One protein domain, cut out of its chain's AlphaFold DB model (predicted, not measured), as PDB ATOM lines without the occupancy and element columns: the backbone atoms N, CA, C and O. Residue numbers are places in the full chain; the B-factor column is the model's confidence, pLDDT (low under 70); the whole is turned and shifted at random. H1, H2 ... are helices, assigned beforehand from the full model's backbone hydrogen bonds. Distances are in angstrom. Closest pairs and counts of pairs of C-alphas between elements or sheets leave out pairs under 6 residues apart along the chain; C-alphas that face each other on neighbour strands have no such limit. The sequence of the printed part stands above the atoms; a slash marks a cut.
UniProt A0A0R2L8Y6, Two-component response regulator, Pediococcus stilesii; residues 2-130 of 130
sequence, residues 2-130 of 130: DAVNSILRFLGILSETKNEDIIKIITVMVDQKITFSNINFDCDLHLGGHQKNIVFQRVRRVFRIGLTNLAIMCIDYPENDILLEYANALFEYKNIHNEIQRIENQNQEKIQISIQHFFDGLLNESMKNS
ATOM      1  N   ASP A   2      45.911 -44.960  37.236       87.06
ATOM      2  CA  ASP A   2      45.009 -44.487  36.172       87.06
ATOM      3  C   ASP A   2      43.547 -44.901  36.367       87.06
ATOM      4  O   ASP A   2      42.664 -44.057  36.228       87.06
ATOM      5  N   ALA A   3      43.291 -46.145  36.790       89.88
ATOM      6  CA  ALA A   3      41.943 -46.625  37.104       89.88
ATOM      7  C   ALA A   3      41.267 -45.801  38.218       89.88
ATOM      8  O   ALA A   3      40.136 -45.347  38.054       89.88
ATOM      9  N   VAL A   4      41.990 -45.512  39.311       91.56
ATOM     10  CA  VAL A   4      41.517 -44.633  40.398       91.56
ATOM     11  C   VAL A   4      41.131 -43.261  39.849       91.56
ATOM     12  O   VAL A   4      40.025 -42.780  40.082       91.56
ATOM     13  N   ASN A   5      42.020 -42.634  39.075       91.31
ATOM     14  CA  ASN A   5      41.763 -41.314  38.507       91.31
ATOM     15  C   ASN A   5      40.565 -41.319  37.546       91.31
ATOM     16  O   ASN A   5      39.821 -40.341  37.502       91.31
ATOM     17  N   SER A   6      40.360 -42.394  36.787       91.94
ATOM     18  CA  SER A   6      39.195 -42.552  35.911       91.94
ATOM     19  C   SER A   6      37.889 -42.625  36.700       91.94
ATOM     20  O   SER A   6      36.958 -41.900  36.359       91.94
ATOM     21  N   ILE A   7      37.841 -43.385  37.797       93.25
ATOM     22  CA  ILE A   7      36.663 -43.447  38.681       93.25
ATOM     23  C   ILE A   7      36.397 -42.076  39.327       93.25
ATOM     24  O   ILE A   7      35.271 -41.584  39.319       93.25
ATOM     25  N   LEU A   8      37.434 -41.397  39.830       92.75
ATOM     26  CA  LEU A   8      37.283 -40.063  40.425       92.75
ATOM     27  C   LEU A   8      36.835 -39.003  39.398       92.75
ATOM     28  O   LEU A   8      36.058 -38.110  39.740       92.75
ATOM     29  N   ARG A   9      37.297 -39.091  38.141       91.94
ATOM     30  CA  ARG A   9      36.815 -38.245  37.031       91.94
ATOM     31  C   ARG A   9      35.364 -38.535  36.696       91.94
ATOM     32  O   ARG A   9      34.596 -37.593  36.544       91.94
ATOM     33  N   PHE A  10      35.002 -39.810  36.620       92.06
ATOM     34  CA  PHE A  10      33.639 -40.257  36.365       92.06
ATOM     35  C   PHE A  10      32.656 -39.708  37.410       92.06
ATOM     36  O   PHE A  10      31.627 -39.153  37.049       92.06
ATOM     37  N   LEU A  11      33.024 -39.735  38.693       92.56
ATOM     38  CA  LEU A  11      32.230 -39.136  39.774       92.56
ATOM     39  C   LEU A  11      32.211 -37.592  39.755       92.56
ATOM     40  O   LEU A  11      31.554 -36.967  40.589       92.56
ATOM     41  N   GLY A  12      32.958 -36.948  38.856       90.38
ATOM     42  CA  GLY A  12      33.082 -35.492  38.788       90.38
ATOM     43  C   GLY A  12      33.842 -34.884  39.970       90.38
ATOM     44  O   GLY A  12      33.671 -33.701  40.266       90.38
ATOM     45  N   ILE A  13      34.667 -35.677  40.664       89.31
ATOM     46  CA  ILE A  13      35.423 -35.224  41.837       89.31
ATOM     47  C   ILE A  13      36.918 -35.078  41.589       89.31
ATOM     48  O   ILE A  13      37.597 -34.572  42.467       89.31
ATOM     49  N   LEU A  14      37.455 -35.446  40.422       82.19
ATOM     50  CA  LEU A  14      38.841 -35.121  40.065       82.19
ATOM     51  C   LEU A  14      38.910 -33.747  39.372       82.19
ATOM     52  O   LEU A  14      38.662 -33.634  38.176       82.19
ATOM     53  N   SER A  15      39.258 -32.705  40.130       66.88
ATOM     54  CA  SER A  15      39.601 -31.362  39.626       66.88
ATOM     55  C   SER A  15      40.978 -30.903  40.125       66.88
ATOM     56  O   SER A  15      41.445 -31.357  41.173       66.88
ATOM     57  N   GLU A  16      41.619 -30.003  39.370       52.38
ATOM     58  CA  GLU A  16      43.057 -29.674  39.429       52.38
ATOM     59  C   GLU A  16      43.576 -29.092  40.759       52.38
ATOM     60  O   GLU A  16      44.783 -28.962  40.927       52.38
ATOM     61  N   THR A  17      42.720 -28.743  41.728       53.38
ATOM     62  CA  THR A  17      43.158 -27.973  42.915       53.38
ATOM     63  C   THR A  17      42.591 -28.410  44.270       53.38
ATOM     64  O   THR A  17      42.927 -27.788  45.276       53.38
ATOM     65  N   LYS A  18      41.724 -29.435  44.368       61.09
ATOM     66  CA  LYS A  18      40.954 -29.670  45.620       61.09
ATOM     67  C   LYS A  18      40.907 -31.096  46.174       61.09
ATOM     68  O   LYS A  18      40.301 -31.296  47.223       61.09
ATOM     69  N   ASN A  19      41.575 -32.063  45.545       75.12
ATOM     70  CA  ASN A  19      41.414 -33.485  45.900       75.12
ATOM     71  C   ASN A  19      42.701 -34.153  46.381       75.12
ATOM     72  O   ASN A  19      42.778 -35.379  46.425       75.12
ATOM     73  N   GLU A  20      43.700 -33.357  46.772       86.38
ATOM     74  CA  GLU A  20      44.987 -33.867  47.248       86.38
ATOM     75  C   GLU A  20      44.839 -34.864  48.396       86.38
ATOM     76  O   GLU A  20      45.553 -35.858  48.421       86.38
ATOM     77  N   ASP A  21      43.911 -34.626  49.325       92.25
ATOM     78  CA  ASP A  21      43.686 -35.525  50.461       92.25
ATOM     79  C   ASP A  21      43.236 -36.921  50.001       92.25
ATOM     80  O   ASP A  21      43.726 -37.924  50.511       92.25
ATOM     81  N   ILE A  22      42.333 -36.992  49.015       93.88
ATOM     82  CA  ILE A  22      41.835 -38.264  48.474       93.88
ATOM     83  C   ILE A  22      42.964 -38.999  47.765       93.88
ATOM     84  O   ILE A  22      43.178 -40.180  48.026       93.88
ATOM     85  N   ILE A  23      43.704 -38.283  46.914       92.25
ATOM     86  CA  ILE A  23      44.833 -38.841  46.170       92.25
ATOM     87  C   ILE A  23      45.920 -39.340  47.124       92.25
ATOM     88  O   ILE A  23      46.376 -40.465  46.974       92.25
ATOM     89  N   LYS A  24      46.292 -38.572  48.153       93.69
ATOM     90  CA  LYS A  24      47.293 -38.992  49.147       93.69
ATOM     91  C   LYS A  24      46.869 -40.269  49.874       93.69
ATOM     92  O   LYS A  24      47.667 -41.193  49.978       93.69
ATOM     93  N   ILE A  25      45.618 -40.338  50.338       95.94
ATOM     94  CA  ILE A  25      45.105 -41.512  51.061       95.94
ATOM     95  C   ILE A  25      45.100 -42.755  50.161       95.94
ATOM     96  O   ILE A  25      45.633 -43.788  50.558       95.94
ATOM     97  N   ILE A  26      44.534 -42.670  48.951       95.69
ATOM     98  CA  ILE A  26      44.443 -43.843  48.068       95.69
ATOM     99  C   ILE A  26      45.818 -44.275  47.544       95.69
ATOM    100  O   ILE A  26      46.053 -45.470  47.395       95.69
ATOM    101  N   THR A  27      46.753 -43.343  47.331       94.56
ATOM    102  CA  THR A  27      48.137 -43.677  46.965       94.56
ATOM    103  C   THR A  27      48.809 -44.504  48.058       94.56
ATOM    104  O   THR A  27      49.378 -45.542  47.747       94.56
ATOM    105  N   VAL A  28      48.667 -44.131  49.338       96.31
ATOM    106  CA  VAL A  28      49.187 -44.942  50.458       96.31
ATOM    107  C   VAL A  28      48.596 -46.354  50.443       96.31
ATOM    108  O   VAL A  28      49.332 -47.330  50.574       96.31
ATOM    109  N   MET A  29      47.281 -46.476  50.233       96.81
ATOM    110  CA  MET A  29      46.606 -47.779  50.168       96.81
ATOM    111  C   MET A  29      47.138 -48.655  49.029       96.81
ATOM    112  O   MET A  29      47.398 -49.840  49.232       96.81
ATOM    113  N   VAL A  30      47.329 -48.071  47.843       94.12
ATOM    114  CA  VAL A  30      47.839 -48.772  46.657       94.12
ATOM    115  C   VAL A  30      49.306 -49.168  46.833       94.12
ATOM    116  O   VAL A  30      49.649 -50.332  46.625       94.12
ATOM    117  N   ASP A  31      50.160 -48.230  47.246       93.62
ATOM    118  CA  ASP A  31      51.609 -48.433  47.344       93.62
ATOM    119  C   ASP A  31      51.962 -49.464  48.422       93.62
ATOM    120  O   ASP A  31      52.834 -50.312  48.220       93.62
ATOM    121  N   GLN A  32      51.253 -49.431  49.552       94.81
ATOM    122  CA  GLN A  32      51.469 -50.361  50.660       94.81
ATOM    123  C   GLN A  32      50.623 -51.640  50.554       94.81
ATOM    124  O   GLN A  32      50.836 -52.573  51.329       94.81
ATOM    125  N   LYS A  33      49.690 -51.716  49.592       93.44
ATOM    126  CA  LYS A  33      48.728 -52.822  49.420       93.44
ATOM    127  C   LYS A  33      47.911 -53.099  50.686       93.44
ATOM    128  O   LYS A  33      47.778 -54.243  51.122       93.44
ATOM    129  N   ILE A  34      47.368 -52.037  51.273       95.94
ATOM    130  CA  ILE A  34      46.576 -52.082  52.505       95.94
ATOM    131  C   ILE A  34      45.173 -51.512  52.291       95.94
ATOM    132  O   ILE A  34      44.939 -50.695  51.404       95.94
ATOM    133  N   THR A  35      44.241 -51.917  53.150       96.50
ATOM    134  CA  THR A  35      42.905 -51.316  53.246       96.50
ATOM    135  C   THR A  35      42.939 -50.045  54.094       96.50
ATOM    136  O   THR A  35      43.888 -49.791  54.842       96.50
ATOM    137  N   PHE A  36      41.874 -49.244  54.032       97.25
ATOM    138  CA  PHE A  36      41.801 -47.966  54.739       97.25
ATOM    139  C   PHE A  36      41.931 -48.116  56.264       97.25
ATOM    140  O   PHE A  36      42.538 -47.272  56.925       97.25
ATOM    141  N   SER A  37      41.396 -49.202  56.837       96.50
ATOM    142  CA  SER A  37      41.495 -49.506  58.275       96.50
ATOM    143  C   SER A  37      42.928 -49.705  58.767       96.50
ATOM    144  O   SER A  37      43.185 -49.570  59.961       96.50
ATOM    145  N   ASN A  38      43.844 -50.036  57.859       96.81
ATOM    146  CA  ASN A  38      45.220 -50.397  58.170       96.81
ATOM    147  C   ASN A  38      46.197 -49.230  57.973       96.81
ATOM    148  O   ASN A  38      47.374 -49.382  58.286       96.81
ATOM    149  N   ILE A  39      45.720 -48.072  57.505       96.62
ATOM    150  CA  ILE A  39      46.543 -46.870  57.344       96.62
ATOM    151  C   ILE A  39      46.950 -46.329  58.715       96.62
ATOM    152  O   ILE A  39      46.102 -46.010  59.560       96.62
ATOM    153  N   ASN A  40      48.247 -46.102  58.897       94.88
ATOM    154  CA  ASN A  40      48.751 -45.323  60.010       94.88
ATOM    155  C   ASN A  40      48.810 -43.843  59.607       94.88
ATOM    156  O   ASN A  40      49.814 -43.346  59.117       94.88
ATOM    157  N   PHE A  41      47.722 -43.108  59.849       93.75
ATOM    158  CA  PHE A  41      47.610 -41.696  59.449       93.75
ATOM    159  C   PHE A  41      48.714 -40.783  60.003       93.75
ATOM    160  O   PHE A  41      49.016 -39.769  59.374       93.75
ATOM    161  N   ASP A  42      49.302 -41.118  61.152       92.38
ATOM    162  CA  ASP A  42      50.395 -40.337  61.732       92.38
ATOM    163  C   ASP A  42      51.705 -40.607  60.975       92.38
ATOM    164  O   ASP A  42      52.336 -39.685  60.471       92.38
ATOM    165  N   CYS A  43      52.062 -41.881  60.782       91.31
ATOM    166  CA  CYS A  43      53.309 -42.248  60.105       91.31
ATOM    167  C   CYS A  43      53.261 -42.074  58.579       91.31
ATOM    168  O   CYS A  43      54.227 -41.596  57.993       91.31
ATOM    169  N   ASP A  44      52.158 -42.449  57.932       92.75
ATOM    170  CA  ASP A  44      52.059 -42.500  56.468       92.75
ATOM    171  C   ASP A  44      51.719 -41.137  55.856       92.75
ATOM    172  O   ASP A  44      52.114 -40.825  54.733       92.75
ATOM    173  N   LEU A  45      50.955 -40.317  56.585       92.06
ATOM    174  CA  LEU A  45      50.393 -39.062  56.076       92.06
ATOM    175  C   LEU A  45      50.759 -37.840  56.925       92.06
ATOM    176  O   LEU A  45      50.396 -36.726  56.545       92.06
ATOM    177  N   HIS A  46      51.483 -38.017  58.036       91.00
ATOM    178  CA  HIS A  46      51.825 -36.947  58.983       91.00
ATOM    179  C   HIS A  46      50.585 -36.211  59.526       91.00
ATOM    180  O   HIS A  46      50.614 -35.010  59.799       91.00
ATOM    181  N   LEU A  47      49.465 -36.931  59.666       90.88
ATOM    182  CA  LEU A  47      48.183 -36.399  60.120       90.88
ATOM    183  C   LEU A  47      47.914 -36.781  61.577       90.88
ATOM    184  O   LEU A  47      47.222 -37.757  61.874       90.88
ATOM    185  N   GLY A  48      48.376 -35.930  62.495       85.56
ATOM    186  CA  GLY A  48      47.994 -36.000  63.907       85.56
ATOM    187  C   GLY A  48      46.493 -35.740  64.135       85.56
ATOM    188  O   GLY A  48      45.799 -35.175  63.284       85.56
ATOM    189  N   GLY A  49      45.975 -36.113  65.313       83.12
ATOM    190  CA  GLY A  49      44.533 -36.220  65.607       83.12
ATOM    191  C   GLY A  49      43.625 -35.092  65.078       83.12
ATOM    192  O   GLY A  49      42.661 -35.362  64.363       83.12
ATOM    193  N   HIS A  50      43.928 -33.820  65.368       88.75
ATOM    194  CA  HIS A  50      43.114 -32.693  64.882       88.75
ATOM    195  C   HIS A  50      43.190 -32.516  63.354       88.75
ATOM    196  O   HIS A  50      42.183 -32.245  62.701       88.75
ATOM    197  N   GLN A  51      44.372 -32.705  62.766       90.81
ATOM    198  CA  GLN A  51      44.590 -32.570  61.324       90.81
ATOM    199  C   GLN A  51      43.852 -33.666  60.552       90.81
ATOM    200  O   GLN A  51      43.189 -33.376  59.557       90.81
ATOM    201  N   LYS A  52      43.865 -34.902  61.071       92.94
ATOM    202  CA  LYS A  52      43.082 -36.024  60.535       92.94
ATOM    203  C   LYS A  52      41.592 -35.686  60.446       92.94
ATOM    204  O   LYS A  52      40.963 -35.934  59.419       92.94
ATOM    205  N   ASN A  53      41.029 -35.071  61.486       92.25
ATOM    206  CA  ASN A  53      39.619 -34.673  61.485       92.25
ATOM    207  C   ASN A  53      39.307 -33.615  60.416       92.25
ATOM    208  O   ASN A  53      38.288 -33.733  59.735       92.25
ATOM    209  N   ILE A  54      40.187 -32.625  60.226       92.88
ATOM    210  CA  ILE A  54      40.047 -31.619  59.160       92.88
ATOM    211  C   ILE A  54      40.077 -32.293  57.785       92.88
ATOM    212  O   ILE A  54      39.186 -32.059  56.967       92.88
ATOM    213  N   VAL A  55      41.061 -33.162  57.540       93.69
ATOM    214  CA  VAL A  55      41.185 -33.919  56.285       93.69
ATOM    215  C   VAL A  55      39.918 -34.724  56.018       93.69
ATOM    216  O   VAL A  55      39.332 -34.627  54.945       93.69
ATOM    217  N   PHE A  56      39.404 -35.440  57.017       94.38
ATOM    218  CA  PHE A  56      38.179 -36.229  56.879       94.38
ATOM    219  C   PHE A  56      36.942 -35.377  56.586       94.38
ATOM    220  O   PHE A  56      36.044 -35.821  55.868       94.38
ATOM    221  N   GLN A  57      36.866 -34.152  57.106       92.06
ATOM    222  CA  GLN A  57      35.801 -33.218  56.738       92.06
ATOM    223  C   GLN A  57      35.931 -32.753  55.282       92.06
ATOM    224  O   GLN A  57      34.928 -32.747  54.564       92.06
ATOM    225  N   ARG A  58      37.145 -32.413  54.824       91.56
ATOM    226  CA  ARG A  58      37.397 -32.028  53.425       91.56
ATOM    227  C   ARG A  58      37.064 -33.170  52.466       91.56
ATOM    228  O   ARG A  58      36.313 -32.959  51.518       91.56
ATOM    229  N   VAL A  59      37.516 -34.383  52.776       93.75
ATOM    230  CA  VAL A  59      37.203 -35.607  52.024       93.75
ATOM    231  C   VAL A  59      35.691 -35.827  51.941       93.75
ATOM    232  O   VAL A  59      35.153 -35.962  50.845       93.75
ATOM    233  N   ARG A  60      34.963 -35.764  53.066       92.94
ATOM    234  CA  ARG A  60      33.494 -35.905  53.059       92.94
ATOM    235  C   ARG A  60      32.800 -34.851  52.208       92.94
ATOM    236  O   ARG A  60      31.806 -35.164  51.560       92.94
ATOM    237  N   ARG A  61      33.297 -33.610  52.199       90.56
ATOM    238  CA  ARG A  61      32.744 -32.545  51.353       90.56
ATOM    239  C   ARG A  61      32.876 -32.885  49.869       90.56
ATOM    240  O   ARG A  61      31.947 -32.619  49.118       90.56
ATOM    241  N   VAL A  62      33.992 -33.478  49.459       92.69
ATOM    242  CA  VAL A  62      34.185 -33.930  48.075       92.69
ATOM    243  C   VAL A  62      33.311 -35.150  47.774       92.69
ATOM    244  O   VAL A  62      32.632 -35.178  46.755       92.69
ATOM    245  N   PHE A  63      33.236 -36.116  48.690       94.25
ATOM    246  CA  PHE A  63      32.385 -37.302  48.538       94.25
ATOM    247  C   PHE A  63      30.908 -36.953  48.372       94.25
ATOM    248  O   PHE A  63      30.210 -37.623  47.624       94.25
ATOM    249  N   ARG A  64      30.434 -35.876  49.009       92.69
ATOM    250  CA  ARG A  64      29.079 -35.355  48.784       92.69
ATOM    251  C   ARG A  64      28.825 -35.001  47.327       92.69
ATOM    252  O   ARG A  64      27.773 -35.349  46.821       92.69
ATOM    253  N   ILE A  65      29.785 -34.353  46.672       93.00
ATOM    254  CA  ILE A  65      29.675 -33.980  45.259       93.00
ATOM    255  C   ILE A  65      29.579 -35.247  44.403       93.00
ATOM    256  O   ILE A  65      28.672 -35.358  43.586       93.00
ATOM    257  N   GLY A  66      30.459 -36.226  44.644       94.75
ATOM    258  CA  GLY A  66      30.435 -37.503  43.925       94.75
ATOM    259  C   GLY A  66      29.136 -38.286  44.134       94.75
ATOM    260  O   GLY A  66      28.582 -38.805  43.170       94.75
ATOM    261  N   LEU A  67      28.618 -38.313  45.366       95.75
ATOM    262  CA  LEU A  67      27.333 -38.931  45.695       95.75
ATOM    263  C   LEU A  67      26.186 -38.266  44.926       95.75
ATOM    264  O   LEU A  67      25.394 -38.967  44.308       95.75
ATOM    265  N   THR A  68      26.102 -36.932  44.956       94.94
ATOM    266  CA  THR A  68      25.054 -36.181  44.252       94.94
ATOM    267  C   THR A  68      25.125 -36.420  42.746       94.94
ATOM    268  O   THR A  68      24.100 -36.690  42.131       94.94
ATOM    269  N   ASN A  69      26.321 -36.374  42.156       96.12
ATOM    270  CA  ASN A  69      26.503 -36.628  40.727       96.12
ATOM    271  C   ASN A  69      26.062 -38.045  40.351       96.12
ATOM    272  O   ASN A  69      25.300 -38.216  39.405       96.12
ATOM    273  N   LEU A  70      26.489 -39.054  41.115       96.62
ATOM    274  CA  LEU A  70      26.114 -40.439  40.849       96.62
ATOM    275  C   LEU A  70      24.609 -40.669  41.033       96.62
ATOM    276  O   LEU A  70      23.999 -41.354  40.222       96.62
ATOM    277  N   ALA A  71      23.993 -40.058  42.048       95.94
ATOM    278  CA  ALA A  71      22.548 -40.108  42.250       95.94
ATOM    279  C   ALA A  71      21.775 -39.508  41.064       95.94
ATOM    280  O   ALA A  71      20.821 -40.126  40.601       95.94
ATOM    281  N   ILE A  72      22.210 -38.358  40.533       96.56
ATOM    282  CA  ILE A  72      21.627 -37.756  39.319       96.56
ATOM    283  C   ILE A  72      21.745 -38.720  38.136       96.56
ATOM    284  O   ILE A  72      20.759 -38.976  37.456       96.56
ATOM    285  N   MET A  73      22.917 -39.325  37.931       96.88
ATOM    286  CA  MET A  73      23.104 -40.298  36.853       96.88
ATOM    287  C   MET A  73      22.199 -41.527  37.014       96.88
ATOM    288  O   MET A  73      21.676 -42.020  36.020       96.88
ATOM    289  N   CYS A  74      21.981 -42.014  38.238       96.31
ATOM    290  CA  CYS A  74      21.045 -43.110  38.495       96.31
ATOM    291  C   CYS A  74      19.581 -42.721  38.220       96.31
ATOM    292  O   CYS A  74      18.797 -43.588  37.848       96.31
ATOM    293  N   ILE A  75      19.203 -41.449  38.394       95.62
ATOM    294  CA  ILE A  75      17.874 -40.939  38.012       95.62
ATOM    295  C   ILE A  75      17.748 -40.884  36.485       95.62
ATOM    296  O   ILE A  75      16.748 -41.335  35.934       95.62
ATOM    297  N   ASP A  76      18.771 -40.359  35.806       96.75
ATOM    298  CA  ASP A  76      18.778 -40.207  34.348       96.75
ATOM    299  C   ASP A  76      18.855 -41.564  33.619       96.75
ATOM    300  O   ASP A  76      18.321 -41.716  32.519       96.75
ATOM    301  N   TYR A  77      19.510 -42.561  34.231       96.44
ATOM    302  CA  TYR A  77      19.774 -43.883  33.653       96.44
ATOM    303  C   TYR A  77      19.505 -45.023  34.662       96.44
ATOM    304  O   TYR A  77      20.444 -45.706  35.082       96.44
ATOM    305  N   PRO A  78      18.240 -45.276  35.047       91.94
ATOM    306  CA  PRO A  78      17.892 -46.207  36.131       91.94
ATOM    307  C   PRO A  78      18.216 -47.679  35.836       91.94
ATOM    308  O   PRO A  78      18.480 -48.442  36.759       91.94
ATOM    309  N   GLU A  79      18.244 -48.068  34.561       93.69
ATOM    310  CA  GLU A  79      18.535 -49.440  34.107       93.69
ATOM    311  C   GLU A  79      20.041 -49.697  33.892       93.69
ATOM    312  O   GLU A  79      20.437 -50.700  33.302       93.69
ATOM    313  N   ASN A  80      20.912 -48.762  34.286       95.75
ATOM    314  CA  ASN A  80      22.348 -48.909  34.088       95.75
ATOM    315  C   ASN A  80      22.997 -49.642  35.272       95.75
ATOM    316  O   ASN A  80      23.361 -49.033  36.281       95.75
ATOM    317  N   ASP A  81      23.207 -50.948  35.104       93.31
ATOM    318  CA  ASP A  81      23.815 -51.823  36.115       93.31
ATOM    319  C   ASP A  81      25.199 -51.350  36.588       93.31
ATOM    320  O   ASP A  81      25.536 -51.500  37.763       93.31
ATOM    321  N   ILE A  82      25.988 -50.713  35.713       92.56
ATOM    322  CA  ILE A  82      27.317 -50.191  36.068       92.56
ATOM    323  C   ILE A  82      27.183 -49.052  37.088       92.56
ATOM    324  O   ILE A  82      27.975 -48.957  38.027       92.56
ATOM    325  N   LEU A  83      26.164 -48.194  36.949       94.88
ATOM    326  CA  LEU A  83      25.897 -47.137  37.931       94.88
ATOM    327  C   LEU A  83      25.486 -47.721  39.280       94.88
ATOM    328  O   LEU A  83      25.942 -47.233  40.313       94.88
ATOM    329  N   LEU A  84      24.664 -48.773  39.273       93.06
ATOM    330  CA  LEU A  84      24.226 -49.460  40.488       93.06
ATOM    331  C   LEU A  84      25.390 -50.167  41.197       93.06
ATOM    332  O   LEU A  84      25.479 -50.109  42.429       93.06
ATOM    333  N   GLU A  85      26.316 -50.772  40.447       93.88
ATOM    334  CA  GLU A  85      27.528 -51.375  41.007       93.88
ATOM    335  C   GLU A  85      28.411 -50.313  41.675       93.88
ATOM    336  O   GLU A  85      28.737 -50.453  42.857       93.88
ATOM    337  N   TYR A  86      28.710 -49.201  40.989       95.00
ATOM    338  CA  TYR A  86      29.475 -48.099  41.585       95.00
ATOM    339  C   TYR A  86      28.760 -47.460  42.779       95.00
ATOM    340  O   TYR A  86      29.402 -47.139  43.781       95.00
ATOM    341  N   ALA A  87      27.438 -47.293  42.708       94.62
ATOM    342  CA  ALA A  87      26.622 -46.762  43.796       94.62
ATOM    343  C   ALA A  87      26.792 -47.600  45.064       94.62
ATOM    344  O   ALA A  87      27.068 -47.064  46.140       94.62
ATOM    345  N   ASN A  88      26.688 -48.923  44.931       94.94
ATOM    346  CA  ASN A  88      26.854 -49.828  46.053       94.94
ATOM    347  C   ASN A  88      28.312 -49.889  46.539       94.94
ATOM    348  O   ASN A  88      28.568 -49.739  47.736       94.94
ATOM    349  N   ALA A  89      29.264 -50.054  45.618       95.69
ATOM    350  CA  ALA A  89      30.678 -50.214  45.935       95.69
ATOM    351  C   ALA A  89      31.272 -48.973  46.616       95.69
ATOM    352  O   ALA A  89      32.021 -49.111  47.577       95.69
ATOM    353  N   LEU A  90      30.922 -47.767  46.160       96.75
ATOM    354  CA  LEU A  90      31.547 -46.526  46.630       96.75
ATOM    355  C   LEU A  90      30.761 -45.834  47.742       96.75
ATOM    356  O   LEU A  90      31.358 -45.237  48.636       96.75
ATOM    357  N   PHE A  91      29.429 -45.880  47.699       96.56
ATOM    358  CA  PHE A  91      28.598 -45.061  48.582       96.56
ATOM    359  C   PHE A  91      27.586 -45.837  49.413       96.56
ATOM    360  O   PHE A  91      27.006 -45.227  50.305       96.56
ATOM    361  N   GLU A  92      27.418 -47.139  49.188       94.81
ATOM    362  CA  GLU A  92      26.307 -47.946  49.704       94.81
ATOM    363  C   GLU A  92      24.968 -47.537  49.065       94.81
ATOM    364  O   GLU A  92      24.591 -46.360  49.037       94.81
ATOM    365  N   TYR A  93      24.192 -48.527  48.613       90.38
ATOM    366  CA  TYR A  93      22.913 -48.296  47.928       90.38
ATOM    367  C   TYR A  93      21.969 -47.363  48.707       90.38
ATOM    368  O   TYR A  93      21.349 -46.469  48.134       90.38
ATOM    369  N   LYS A  94      21.914 -47.509  50.039       91.75
ATOM    370  CA  LYS A  94      21.072 -46.682  50.912       91.75
ATOM    371  C   LYS A  94      21.397 -45.188  50.812       91.75
ATOM    372  O   LYS A  94      20.481 -44.374  50.772       91.75
ATOM    373  N   ASN A  95      22.675 -44.808  50.775       94.44
ATOM    374  CA  ASN A  95      23.046 -43.392  50.720       94.44
ATOM    375  C   ASN A  95      22.705 -42.776  49.360       94.44
ATOM    376  O   ASN A  95      22.327 -41.607  49.313       94.44
ATOM    377  N   ILE A  96      22.805 -43.555  48.278       94.44
ATOM    378  CA  ILE A  96      22.394 -43.139  46.931       94.44
ATOM    379  C   ILE A  96      20.878 -42.979  46.873       94.44
ATOM    380  O   ILE A  96      20.396 -41.933  46.455       94.44
ATOM    381  N   HIS A  97      20.127 -43.961  47.375       92.25
ATOM    382  CA  HIS A  97      18.669 -43.890  47.433       92.25
ATOM    383  C   HIS A  97      18.180 -42.669  48.227       92.25
ATOM    384  O   HIS A  97      17.335 -41.914  47.751       92.25
ATOM    385  N   ASN A  98      18.760 -42.420  49.403       92.75
ATOM    386  CA  ASN A  98      18.436 -41.245  50.210       92.75
ATOM    387  C   ASN A  98      18.781 -39.930  49.490       92.75
ATOM    388  O   ASN A  98      18.051 -38.948  49.615       92.75
ATOM    389  N   GLU A  99      19.881 -39.891  48.734       94.50
ATOM    390  CA  GLU A  99      20.258 -38.711  47.954       94.50
ATOM    391  C   GLU A  99      19.296 -38.461  46.784       94.50
ATOM    392  O   GLU A  99      18.916 -37.314  46.560       94.50
ATOM    393  N   ILE A 100      18.841 -39.514  46.097       93.38
ATOM    394  CA  ILE A 100      17.797 -39.429  45.063       93.38
ATOM    395  C   ILE A 100      16.513 -38.843  45.661       93.38
ATOM    396  O   ILE A 100      16.016 -37.828  45.179       93.38
ATOM    397  N   GLN A 101      16.039 -39.389  46.787       91.75
ATOM    398  CA  GLN A 101      14.858 -38.857  47.476       91.75
ATOM    399  C   GLN A 101      15.030 -37.388  47.890       91.75
ATOM    400  O   GLN A 101      14.079 -36.607  47.806       91.75
ATOM    401  N   ARG A 102      16.231 -36.990  48.334       91.94
ATOM    402  CA  ARG A 102      16.555 -35.598  48.679       91.94
ATOM    403  C   ARG A 102      16.487 -34.682  47.454       91.94
ATOM    404  O   ARG A 102      16.011 -33.554  47.584       91.94
ATOM    405  N   ILE A 103      16.983 -35.135  46.301       92.38
ATOM    406  CA  ILE A 103      16.952 -34.391  45.032       92.38
ATOM    407  C   ILE A 103      15.504 -34.183  44.570       92.38
ATOM    408  O   ILE A 103      15.141 -33.062  44.220       92.38
ATOM    409  N   GLU A 104      14.673 -35.224  44.632       89.81
ATOM    410  CA  GLU A 104      13.288 -35.187  44.144       89.81
ATOM    411  C   GLU A 104      12.322 -34.465  45.096       89.81
ATOM    412  O   GLU A 104      11.473 -33.694  44.654       89.81
ATOM    413  N   ASN A 105      12.452 -34.684  46.409       82.88
ATOM    414  CA  ASN A 105      11.432 -34.295  47.394       82.88
ATOM    415  C   ASN A 105      11.899 -33.218  48.390       82.88
ATOM    416  O   ASN A 105      11.214 -32.960  49.377       82.88
ATOM    417  N   GLN A 106      13.076 -32.612  48.172       67.88
ATOM    418  CA  GLN A 106      13.705 -31.599  49.046       67.88
ATOM    419  C   GLN A 106      13.849 -32.014  50.527       67.88
ATOM    420  O   GLN A 106      14.113 -31.177  51.394       67.88
ATOM    421  N   ASN A 107      13.705 -33.304  50.834       66.31
ATOM    422  CA  ASN A 107      13.659 -33.798  52.203       66.31
ATOM    423  C   ASN A 107      15.081 -33.942  52.763       66.31
ATOM    424  O   ASN A 107      15.926 -34.612  52.173       66.31
ATOM    425  N   GLN A 108      15.371 -33.292  53.890       61.69
ATOM    426  CA  GLN A 108      16.733 -33.168  54.419       61.69
ATOM    427  C   GLN A 108      17.074 -34.283  55.412       61.69
ATOM    428  O   GLN A 108      17.277 -34.028  56.601       61.69
ATOM    429  N   GLU A 109      17.185 -35.527  54.945       69.38
ATOM    430  CA  GLU A 109      17.845 -36.538  55.771       69.38
ATOM    431  C   GLU A 109      19.359 -36.311  55.794       69.38
ATOM    432  O   GLU A 109      20.025 -36.126  54.770       69.38
ATOM    433  N   LYS A 110      19.933 -36.343  57.000       71.25
ATOM    434  CA  LYS A 110      21.381 -36.277  57.179       71.25
ATOM    435  C   LYS A 110      21.992 -37.601  56.736       71.25
ATOM    436  O   LYS A 110      22.091 -38.546  57.512       71.25
ATOM    437  N   ILE A 111      22.464 -37.648  55.500       80.88
ATOM    438  CA  ILE A 111      23.263 -38.773  55.021       80.88
ATOM    439  C   ILE A 111      24.589 -38.784  55.806       80.88
ATOM    440  O   ILE A 111      25.147 -37.727  56.124       80.88
ATOM    441  N   GLN A 112      25.161 -39.955  56.066       85.94
ATOM    442  CA  GLN A 112      26.495 -40.093  56.650       85.94
ATOM    443  C   GLN A 112      27.334 -41.016  55.771       85.94
ATOM    444  O   GLN A 112      27.199 -42.228  55.837       85.94
ATOM    445  N   ILE A 113      28.217 -40.431  54.958       91.25
ATOM    446  CA  ILE A 113      29.113 -41.206  54.095       91.25
ATOM    447  C   ILE A 113      30.249 -41.783  54.949       91.25
ATOM    448  O   ILE A 113      30.965 -41.037  55.641       91.25
ATOM    449  N   SER A 114      30.417 -43.103  54.884       95.25
ATOM    450  CA  SER A 114      31.570 -43.802  55.444       95.25
ATOM    451  C   SER A 114      32.802 -43.531  54.584       95.25
ATOM    452  O   SER A 114      32.847 -43.882  53.408       95.25
ATOM    453  N   ILE A 115      33.817 -42.887  55.172       96.12
ATOM    454  CA  ILE A 115      35.073 -42.615  54.462       96.12
ATOM    455  C   ILE A 115      35.778 -43.929  54.120       96.12
ATOM    456  O   ILE A 115      36.259 -44.094  53.006       96.12
ATOM    457  N   GLN A 116      35.804 -44.853  55.081       97.38
ATOM    458  CA  GLN A 116      36.425 -46.159  54.915       97.38
ATOM    459  C   GLN A 116      35.776 -46.942  53.773       97.38
ATOM    460  O   GLN A 116      36.488 -47.375  52.876       97.38
ATOM    461  N   HIS A 117      34.440 -47.055  53.773       97.38
ATOM    462  CA  HIS A 117      33.709 -47.784  52.729       97.38
ATOM    463  C   HIS A 117      34.051 -47.254  51.341       97.38
ATOM    464  O   HIS A 117      34.393 -48.026  50.455       97.38
ATOM    465  N   PHE A 118      34.043 -45.928  51.178       97.44
ATOM    466  CA  PHE A 118      34.381 -45.312  49.902       97.44
ATOM    467  C   PHE A 118      35.800 -45.658  49.446       97.44
ATOM    468  O   PHE A 118      35.994 -46.013  48.289       97.44
ATOM    469  N   PHE A 119      36.802 -45.545  50.323       97.75
ATOM    470  CA  PHE A 119      38.189 -45.819  49.942       97.75
ATOM    471  C   PHE A 119      38.446 -47.300  49.664       97.75
ATOM    472  O   PHE A 119      39.131 -47.614  48.693       97.75
ATOM    473  N   ASP A 120      37.886 -48.198  50.474       97.62
ATOM    474  CA  ASP A 120      37.999 -49.641  50.249       97.62
ATOM    475  C   ASP A 120      37.284 -50.041  48.945       97.62
ATOM    476  O   ASP A 120      37.830 -50.793  48.137       97.62
ATOM    477  N   GLY A 121      36.103 -49.470  48.683       96.75
ATOM    478  CA  GLY A 121      35.384 -49.617  47.419       96.75
ATOM    479  C   GLY A 121      36.182 -49.098  46.224       96.75
ATOM    480  O   GLY A 121      36.354 -49.812  45.243       96.75
ATOM    481  N   LEU A 122      36.739 -47.889  46.322       96.00
ATOM    482  CA  LEU A 122      37.563 -47.285  45.274       96.00
ATOM    483  C   LEU A 122      38.802 -48.131  44.962       96.00
ATOM    484  O   LEU A 122      39.138 -48.306  43.790       96.00
ATOM    485  N   LEU A 123      39.470 -48.662  45.990       96.00
ATOM    486  CA  LEU A 123      40.610 -49.558  45.817       96.00
ATOM    487  C   LEU A 123      40.188 -50.815  45.050       96.00
ATOM    488  O   LEU A 123      40.784 -51.120  44.017       96.00
ATOM    489  N   ASN A 124      39.124 -51.483  45.497       94.88
ATOM    490  CA  ASN A 124      38.613 -52.699  44.866       94.88
ATOM    491  C   ASN A 124      38.202 -52.466  43.404       94.88
ATOM    492  O   ASN A 124      38.637 -53.204  42.519       94.88
ATOM    493  N   GLU A 125      37.427 -51.417  43.128       94.12
ATOM    494  CA  GLU A 125      36.999 -51.074  41.766       94.12
ATOM    495  C   GLU A 125      38.182 -50.707  40.866       94.12
ATOM    496  O   GLU A 125      38.209 -51.055  39.684       94.12
ATOM    497  N   SER A 126      39.210 -50.056  41.413       90.56
ATOM    498  CA  SER A 126      40.414 -49.751  40.638       90.56
ATOM    499  C   SER A 126      41.205 -51.006  40.252       90.56
ATOM    500  O   SER A 126      41.808 -51.035  39.181       90.56
ATOM    501  N   MET A 127      41.169 -52.050  41.085       87.56
ATOM    502  CA  MET A 127      41.853 -53.320  40.833       87.56
ATOM    503  C   MET A 127      41.091 -54.221  39.858       87.56
ATOM    504  O   MET A 127      41.728 -54.915  39.079       87.56
ATOM    505  N   LYS A 128      39.749 -54.201  39.865       82.38
ATOM    506  CA  LYS A 128      38.924 -54.944  38.889       82.38
ATOM    507  C   LYS A 128      39.132 -54.463  37.448       82.38
ATOM    508  O   LYS A 128      39.013 -55.248  36.517       82.38
ATOM    509  N   ASN A 129      39.402 -53.168  37.287       59.50
ATOM    510  CA  ASN A 129      39.552 -52.494  35.997       59.50
ATOM    511  C   ASN A 129      41.023 -52.366  35.530       59.50
ATOM    512  O   ASN A 129      41.283 -51.629  34.577       59.50
ATOM    513  N   SER A 130      41.977 -53.014  36.219       55.38
ATOM    514  CA  SER A 130      43.417 -53.034  35.889       55.38
ATOM    515  C   SER A 130      43.822 -54.349  35.232       55.38
ATOM    516  O   SER A 130      44.663 -54.294  34.309       55.38
TER     517      SER A 130
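AT A GLANCE: This is residues 2 to 130 of the 130 residues of the protein "Two-component response regulator" of Pediococcus stilesii (UniProt A0A0R2L8Y6). One long helix, H4, makes the longest axis, and shorter helices pack on it: H2 near its first half, H5 and H6 on its later part, with H5 folded back along it and H6 crossing it steeply. H7 runs between H2 and H5, and H1 packs on the later part of H7, while little H3 lies at the far end beside H2. The printed part has 129 residues with seven named helices, H1 to H7 in chain order, and no named strand; the class is all helix. It is compact, with a radius of gyration of the C-alphas of 14.8 A and spans of 44 by 34 by 27 A.

IN THESE COORDINATES: Find C-alpha 2 at (45.009, -44.487, 36.172); here H1 begins, residues 2 to 10. Next come H2, residues 20 to 32, 18.0 A long from first to last C-alpha, and H3, residues 41 to 45. Look for C-alpha 49 at (44.533, -36.220, 65.607), from which H4, residues 49 to 76, runs 40.7 A. H5 holds residues 81 to 91 over 15.0 A, and H6 residues 93 to 105 over 18.1 A. H7, residues 115 to 128, covers 20.2 A and ends at C-alpha 128, (38.924, -54.944, 38.889).

HOW THE PARTS SIT: Start at H1, which touches H7 at a steep tilt of 59 degrees, opposite ways; their closest C-alphas, of Ala 3 and Ser 126, are 5.0 A apart. H7 is a hub, as is H4, each touching four other helices. H2 touches H7 at Ile 26 and Phe 119, the closest C-alphas, 6.8 A apart. H2 also touches H4, about perpendicular at 83 degrees, with closest C-alphas Ile 22 and Val 59 at 6.4 A. H3 only just touches H2, with 3 pairs of C-alphas within 8 A, the closest Val 28 and Asp 44 at 7.1 A. H4 and H5 form a helical hairpin at a shallow tilt of 19 degrees, opposite ways; their closest C-alphas, Cys 74 and Leu 83, are 6.3 A apart. H6 touches H4 at a steep tilt of 67 degrees, with C-alphas of Ala 71 and Ile 100 closest at 5.6 A. H5 touches H7, where the closest C-alphas, Leu 90 and Phe 118, are 4.5 A apart. H3 and H6 are apart. Every O i to N i+4 pair is within hydrogen-bond range in H1, H2, H3, H5, H6 and H7, and 23 of 24 are in H4.

THE WHOLE: The two C-alphas farthest apart, of Cys 43 and Asn 105, are 44.5 A apart. The printed part has no cut and no long link. Residues 76 to 81, of which 76 belongs to H4 and 81 to H5, stand free. Look for pLDDT under 70 at residues 15 to 18, 106 to 109 and 129 to 130; the mean of the printed part is 90.3.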